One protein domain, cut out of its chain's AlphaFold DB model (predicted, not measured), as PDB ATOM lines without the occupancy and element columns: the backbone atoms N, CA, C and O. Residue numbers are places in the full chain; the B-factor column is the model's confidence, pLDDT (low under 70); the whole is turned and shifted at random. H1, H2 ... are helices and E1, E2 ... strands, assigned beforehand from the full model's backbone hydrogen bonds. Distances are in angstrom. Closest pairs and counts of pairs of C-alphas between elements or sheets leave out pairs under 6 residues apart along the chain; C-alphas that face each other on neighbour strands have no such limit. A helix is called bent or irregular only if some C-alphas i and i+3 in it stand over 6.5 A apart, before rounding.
ATOM      1  N   ARG A   8     167.943 193.647 176.755       94.19
ATOM      2  CA  ARG A   8     167.423 192.394 177.319       94.19
ATOM      3  C   ARG A   8     167.206 191.364 176.223       94.19
ATOM      4  O   ARG A   8     166.386 191.587 175.341       94.19
ATOM      5  N   TYR A   9     167.871 190.219 176.332       93.88
ATOM      6  CA  TYR A   9     167.737 189.123 175.369       93.88
ATOM      7  C   TYR A   9     167.687 187.779 176.091       93.88
ATOM      8  O   TYR A   9     168.622 187.431 176.806       93.88
ATOM      9  N   HIS A  10     166.569 187.054 175.979       92.75
ATOM     10  CA  HIS A  10     166.328 185.778 176.679       92.75
ATOM     11  C   HIS A  10     166.727 185.770 178.173       92.75
ATOM     12  O   HIS A  10     167.233 184.783 178.697       92.75
ATOM     13  N   GLY A  11     166.497 186.885 178.877       92.12
ATOM     14  CA  GLY A  11     166.826 187.036 180.302       92.12
ATOM     15  C   GLY A  11     168.243 187.544 180.604       92.12
ATOM     16  O   GLY A  11     168.529 187.844 181.761       92.12
ATOM     17  N   LEU A  12     169.104 187.705 179.596       92.56
ATOM     18  CA  LEU A  12     170.431 188.313 179.728       92.56
ATOM     19  C   LEU A  12     170.355 189.842 179.666       92.56
ATOM     20  O   LEU A  12     169.524 190.394 178.946       92.56
ATOM     21  N   LEU A  13     171.247 190.509 180.402       94.00
ATOM     22  CA  LEU A  13     171.489 191.951 180.325       94.00
ATOM     23  C   LEU A  13     172.791 192.192 179.571       94.00
ATOM     24  O   LEU A  13     173.852 191.748 180.011       94.00
ATOM     25  N   LEU A  14     172.701 192.889 178.445       93.25
ATOM     26  CA  LEU A  14     173.803 193.056 177.508       93.25
ATOM     27  C   LEU A  14     174.104 194.547 177.302       93.25
ATOM     28  O   LEU A  14     173.167 195.347 177.216       93.25
ATOM     29  N   PRO A  15     175.389 194.945 177.252       92.94
ATOM     30  CA  PRO A  15     175.769 196.327 176.987       92.94
ATOM     31  C   PRO A  15     175.376 196.721 175.549       92.94
ATOM     32  O   PRO A  15     175.826 196.062 174.603       92.94
ATOM     33  N   PRO A  16     174.552 197.768 175.356       91.25
ATOM     34  CA  PRO A  16     174.092 198.189 174.029       91.25
ATOM     35  C   PRO A  16     175.224 198.740 173.147       91.25
ATOM     36  O   PRO A  16     175.076 198.813 171.933       91.25
ATOM     37  N   GLU A  17     176.370 199.102 173.729       91.06
ATOM     38  CA  GLU A  17     177.547 199.564 172.987       91.06
ATOM     39  C   GLU A  17     178.210 198.444 172.170       91.06
ATOM     40  O   GLU A  17     178.925 198.732 171.212       91.06
ATOM     41  N   ALA A  18     177.998 197.179 172.551       89.69
ATOM     42  CA  ALA A  18     178.618 196.014 171.912       89.69
ATOM     43  C   ALA A  18     177.611 195.062 171.243       89.69
ATOM     44  O   ALA A  18     178.017 194.214 170.448       89.69
ATOM     45  N   HIS A  19     176.316 195.175 171.555       93.69
ATOM     46  CA  HIS A  19     175.293 194.242 171.089       93.69
ATOM     47  C   HIS A  19     174.059 194.959 170.540       93.69
ATOM     48  O   HIS A  19     173.612 195.966 171.085       93.69
ATOM     49  N   SER A  20     173.466 194.377 169.498       94.88
ATOM     50  CA  SER A  20     172.165 194.751 168.946       94.88
ATOM     51  C   SER A  20     171.281 193.503 168.849       94.88
ATOM     52  O   SER A  20     171.785 192.384 168.882       94.88
ATOM     53  N   MET A  21     169.961 193.670 168.722       94.56
ATOM     54  CA  MET A  21     169.058 192.521 168.528       94.56
ATOM     55  C   MET A  21     169.437 191.705 167.287       94.56
ATOM     56  O   MET A  21     169.514 190.486 167.365       94.56
ATOM     57  N   GLU A  22     169.773 192.379 166.185       96.00
ATOM     58  CA  GLU A  22     170.207 191.739 164.938       96.00
ATOM     59  C   GLU A  22     171.475 190.894 165.128       96.00
ATOM     60  O   GLU A  22     171.527 189.752 164.674       96.00
ATOM     61  N   SER A  23     172.493 191.407 165.835       95.56
ATOM     62  CA  SER A  23     173.726 190.640 166.043       95.56
ATOM     63  C   SER A  23     173.521 189.436 166.963       95.56
ATOM     64  O   SER A  23     174.184 188.414 166.786       95.56
ATOM     65  N   LEU A  24     172.583 189.522 167.909       95.75
ATOM     66  CA  LEU A  24     172.213 188.412 168.789       95.75
ATOM     67  C   LEU A  24     171.406 187.340 168.056       95.75
ATOM     68  O   LEU A  24     171.696 186.154 168.214       95.75
ATOM     69  N   GLU A  25     170.451 187.741 167.218       95.88
ATOM     70  CA  GLU A  25     169.707 186.824 166.352       95.88
ATOM     71  C   GLU A  25     170.645 186.120 165.367       95.88
ATOM     72  O   GLU A  25     170.549 184.904 165.182       95.88
ATOM     73  N   TYR A  26     171.603 186.848 164.787       96.12
ATOM     74  CA  TYR A  26     172.643 186.261 163.947       96.12
ATOM     75  C   TYR A  26     173.506 185.263 164.724       96.12
ATOM     76  O   TYR A  26     173.676 184.135 164.275       96.12
ATOM     77  N   ALA A  27     174.013 185.643 165.901       94.75
ATOM     78  CA  ALA A  27     174.854 184.769 166.717       94.75
ATOM     79  C   ALA A  27     174.129 183.474 167.123       94.75
ATOM     80  O   ALA A  27     174.747 182.414 167.175       94.75
ATOM     81  N   GLN A  28     172.821 183.542 167.377       94.94
ATOM     82  CA  GLN A  28     172.011 182.372 167.717       94.94
ATOM     83  C   GLN A  28     171.763 181.438 166.526       94.94
ATOM     84  O   GLN A  28     171.617 180.234 166.722       94.94
ATOM     85  N   ASN A  29     171.719 181.980 165.308       96.75
ATOM     86  CA  ASN A  29     171.480 181.225 164.077       96.75
ATOM     87  C   ASN A  29     172.753 181.046 163.234       96.75
ATOM     88  O   ASN A  29     172.669 180.725 162.048       96.75
ATOM     89  N   PHE A  30     173.927 181.285 163.823       95.88
ATOM     90  CA  PHE A  30     175.203 181.197 163.129       95.88
ATOM     91  C   PHE A  30     175.418 179.774 162.595       95.88
ATOM     92  O   PHE A  30     175.275 178.797 163.331       95.88
ATOM     93  N   SER A  31     175.761 179.655 161.310       96.81
ATOM     94  CA  SER A  31     176.072 178.365 160.691       96.81
ATOM     95  C   SER A  31     177.470 177.930 161.108       96.81
ATOM     96  O   SER A  31     178.432 178.618 160.790       96.81
ATOM     97  N   VAL A  32     177.570 176.799 161.800       96.50
ATOM     98  CA  VAL A  32     178.840 176.243 162.286       96.50
ATOM     99  C   VAL A  32     179.331 175.162 161.329       96.50
ATOM    100  O   VAL A  32     178.566 174.257 160.984       96.50
ATOM    101  N   GLU A  33     180.596 175.242 160.932       97.25
ATOM    102  CA  GLU A  33     181.283 174.202 160.160       97.25
ATOM    103  C   GLU A  33     182.136 173.297 161.065       97.25
ATOM    104  O   GLU A  33     182.567 173.694 162.147       97.25
ATOM    105  N   ASP A  34     182.431 172.073 160.609       96.81
ATOM    106  CA  ASP A  34     183.194 171.073 161.383       96.81
ATOM    107  C   ASP A  34     184.608 171.545 161.769       96.81
ATOM    108  O   ASP A  34     185.216 171.023 162.706       96.81
ATOM    109  N   THR A  35     185.152 172.517 161.036       94.88
ATOM    110  CA  THR A  35     186.491 173.074 161.259       94.88
ATOM    111  C   THR A  35     186.501 174.325 162.131       94.88
ATOM    112  O   THR A  35     187.585 174.817 162.457       94.88
ATOM    113  N   ASP A  36     185.336 174.852 162.505       93.12
ATOM    114  CA  ASP A  36     185.257 176.066 163.310       93.12
ATOM    115  C   ASP A  36     185.698 175.812 164.753       93.12
ATOM    116  O   ASP A  36     185.373 174.801 165.380       93.12
ATOM    117  N   VAL A  37     186.421 176.780 165.319       89.69
ATOM    118  CA  VAL A  37     186.880 176.730 166.710       89.69
ATOM    119  C   VAL A  37     186.482 178.015 167.426       89.69
ATOM    120  O   VAL A  37     186.929 179.104 167.073       89.69
ATOM    121  N   PHE A  38     185.673 177.880 168.479       89.12
ATOM    122  CA  PHE A  38     185.179 179.002 169.279       89.12
ATOM    123  C   PHE A  38     185.813 179.025 170.669       89.12
ATOM    124  O   PHE A  38     185.856 178.016 171.372       89.12
ATOM    125  N   ALA A  39     186.235 180.210 171.109       86.00
ATOM    126  CA  ALA A  39     186.621 180.457 172.495       86.00
ATOM    127  C   ALA A  39     185.452 181.105 173.252       86.00
ATOM    128  O   ALA A  39     185.158 182.285 173.068       86.00
ATOM    129  N   VAL A  40     184.790 180.341 174.123       89.00
ATOM    130  CA  VAL A  40     183.630 180.805 174.901       89.00
ATOM    131  C   VAL A  40     184.063 181.100 176.336       89.00
ATOM    132  O   VAL A  40     184.596 180.228 177.019       89.00
ATOM    133  N   THR A  41     183.853 182.334 176.802       84.88
ATOM    134  CA  THR A  41     184.258 182.768 178.152       84.88
ATOM    135  C   THR A  41     183.213 183.678 178.783       84.88
ATOM    136  O   THR A  41     182.465 184.356 178.078       84.88
ATOM    137  N   TYR A  42     183.178 183.721 180.114       87.88
ATOM    138  CA  TYR A  42     182.413 184.736 180.831       87.88
ATOM    139  C   TYR A  42     183.221 186.045 180.879       87.88
ATOM    140  O   TYR A  42     184.443 186.000 181.063       87.88
ATOM    141  N   PRO A  43     182.599 187.229 180.729       84.56
ATOM    142  CA  PRO A  43     183.331 188.489 180.757       84.56
ATOM    143  C   PRO A  43     184.254 188.605 181.977       84.56
ATOM    144  O   PRO A  43     183.861 188.310 183.102       84.56
ATOM    145  N   LYS A  44     185.491 189.065 181.741       80.25
ATOM    146  CA  LYS A  44     186.559 189.218 182.752       80.25
ATOM    147  C   LYS A  44     187.141 187.911 183.317       80.25
ATOM    148  O   LYS A  44     188.019 187.994 184.168       80.25
ATOM    149  N   SER A  45     186.777 186.729 182.809       75.19
ATOM    150  CA  SER A  45     187.355 185.447 183.255       75.19
ATOM    151  C   SER A  45     188.656 185.042 182.536       75.19
ATOM    152  O   SER A  45     189.018 183.870 182.550       75.19
ATOM    153  N   GLY A  46     189.352 185.981 181.882       66.12
ATOM    154  CA  GLY A  46     190.625 185.709 181.193       66.12
ATOM    155  C   GLY A  46     190.557 185.565 179.666       66.12
ATOM    156  O   GLY A  46     191.454 184.961 179.088       66.12
ATOM    157  N   THR A  47     189.557 186.155 178.995       62.47
ATOM    158  CA  THR A  47     189.353 186.096 177.527       62.47
ATOM    159  C   THR A  47     190.616 186.391 176.702       62.47
ATOM    160  O   THR A  47     190.850 185.748 175.685       62.47
ATOM    161  N   ILE A  48     191.473 187.313 177.163       75.19
ATOM    162  CA  ILE A  48     192.735 187.660 176.487       75.19
ATOM    163  C   ILE A  48     193.707 186.476 176.469       75.19
ATOM    164  O   ILE A  48     194.294 186.194 175.432       75.19
ATOM    165  N   TYR A  49     193.859 185.751 177.579       72.00
ATOM    166  CA  TYR A  49     194.781 184.616 177.644       72.00
ATOM    167  C   TYR A  49     194.307 183.455 176.766       72.00
ATOM    168  O   TYR A  49     195.109 182.889 176.024       72.00
ATOM    169  N   SER A  50     193.005 183.145 176.784       74.81
ATOM    170  CA  SER A  50     192.417 182.122 175.907       74.81
ATOM    171  C   SER A  50     192.589 182.472 174.426       74.81
ATOM    172  O   SER A  50     192.973 181.612 173.637       74.81
ATOM    173  N   PHE A  51     192.366 183.737 174.054       79.19
ATOM    174  CA  PHE A  51     192.557 184.209 172.682       79.19
ATOM    175  C   PHE A  51     194.025 184.157 172.242       79.19
ATOM    176  O   PHE A  51     194.319 183.666 171.156       79.19
ATOM    177  N   LEU A  52     194.959 184.609 173.088       77.62
ATOM    178  CA  LEU A  52     196.393 184.584 172.777       77.62
ATOM    179  C   LEU A  52     196.919 183.155 172.598       77.62
ATOM    180  O   LEU A  52     197.717 182.915 171.694       77.62
ATOM    181  N   TYR A  53     196.450 182.206 173.412       79.38
ATOM    182  CA  TYR A  53     196.791 180.793 173.249       79.38
ATOM    183  C   TYR A  53     196.262 180.230 171.927       79.38
ATOM    184  O   TYR A  53     197.022 179.635 171.166       79.38
ATOM    185  N   LEU A  54     194.982 180.470 171.619       79.94
ATOM    186  CA  LEU A  54     194.379 180.023 170.365       79.94
ATOM    187  C   LEU A  54     195.139 180.599 169.155       79.94
ATOM    188  O   LEU A  54     195.549 179.856 168.266       79.94
ATOM    189  N   LEU A  55     195.400 181.910 169.155       79.19
ATOM    190  CA  LEU A  55     196.126 182.595 168.086       79.19
ATOM    191  C   LEU A  55     197.545 182.043 167.905       79.19
ATOM    192  O   LEU A  55     197.990 181.864 166.772       79.19
ATOM    193  N   SER A  56     198.243 181.755 169.004       80.19
ATOM    194  CA  SER A  56     199.566 181.126 168.993       80.19
ATOM    195  C   SER A  56     199.547 179.759 168.313       80.19
ATOM    196  O   SER A  56     200.368 179.520 167.428       80.19
ATOM    197  N   VAL A  57     198.583 178.904 168.666       82.75
ATOM    198  CA  VAL A  57     198.430 177.570 168.069       82.75
ATOM    199  C   VAL A  57     198.139 177.671 166.571       82.75
ATOM    200  O   VAL A  57     198.813 177.017 165.779       82.75
ATOM    201  N   PHE A  58     197.193 178.523 166.166       78.94
ATOM    202  CA  PHE A  58     196.834 178.681 164.750       78.94
ATOM    203  C   PHE A  58     197.932 179.341 163.909       78.94
ATOM    204  O   PHE A  58     198.090 179.006 162.738       78.94
ATOM    205  N   SER A  59     198.699 180.265 164.488       81.06
ATOM    206  CA  SER A  59     199.739 181.014 163.765       81.06
ATOM    207  C   SER A  59     201.120 180.351 163.835       81.06
ATOM    208  O   SER A  59     202.061 180.842 163.215       81.06
ATOM    209  N   GLY A  60     201.275 179.287 164.631       75.44
ATOM    210  CA  GLY A  60     202.571 178.661 164.917       75.44
ATOM    211  C   GLY A  60     203.553 179.565 165.679       75.44
ATOM    212  O   GLY A  60     204.754 179.299 165.693       75.44
TER     213      GLY A  60
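This is residues 8 to 60 of the 66 residues of an uncharacterized protein of Seriola dumerili (UniProt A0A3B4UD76). Look for a loose, open chain with a helix at each end of its long axis: H2, the longest helix, makes one end, while the shorter helix H1 and the small strand E1 make the other. A long loop, residues 29 to 46, swings out between the two helices and folds back to reach H2, and the named parts make no common core. The printed part has 53 residues, with one named strand and two named helices in the order E1, H1, H2; the class is mostly helix, though under half of the residues are in named elements. The whole is loose, with a radius of gyration of the C-alphas of 13.8 A, and the C-alphas span 39 by 27 by 17 A.

Find C-alpha 47 at (189.353, 186.096, 177.527); from there H2, residues 47 to 59, runs 18.0 A to C-alpha 59 at (199.739, 181.014, 163.765). Now go back to C-alpha 21 at (169.058, 192.521, 168.528), where H1, residues 21 to 28, begins; it is 10.6 A long and ends at Gln 28. Before it you meet E1, residues 12 to 14, a strand of three residues from Leu 12 to Leu 14.

Start at H2 and look back toward H1: the two are apart, with no C-alpha of the one within 8 A of the other. H2 and E1 are apart as well. At the other end, E1 and H1 are also apart, though a short link of 6 residues joins them. E1 pairs with no named strand, but beside it you will find residues 8 to 9 in a short antiparallel pairing with residues 12 to 13 of E1. Along the backbones of H1 and H2, every O i to N i+4 pair is within hydrogen-bond range, and neither helix is bent.

Measure the size from Gly 11 to Gly 60, whose C-alphas are the two farthest apart, at 39.8 A. The printed part has no cut. The link from H1 to H2 is long, 18 residues, and its C-alphas lie 6 to 17 A from the mean of the C-alphas. Three stretches stand free: residues 10 to 15, of which 12 to 14 belong to E1; residues 26 to 36, of which 26 to 28 belong to H1; and residues 55 to 60, of which 55 to 59 belong to H2. In the B-factor column the mean pLDDT of the printed part is 87.7, and residues 46 to 47 are under 70; the mean is 95 in H1 and 77 in H2.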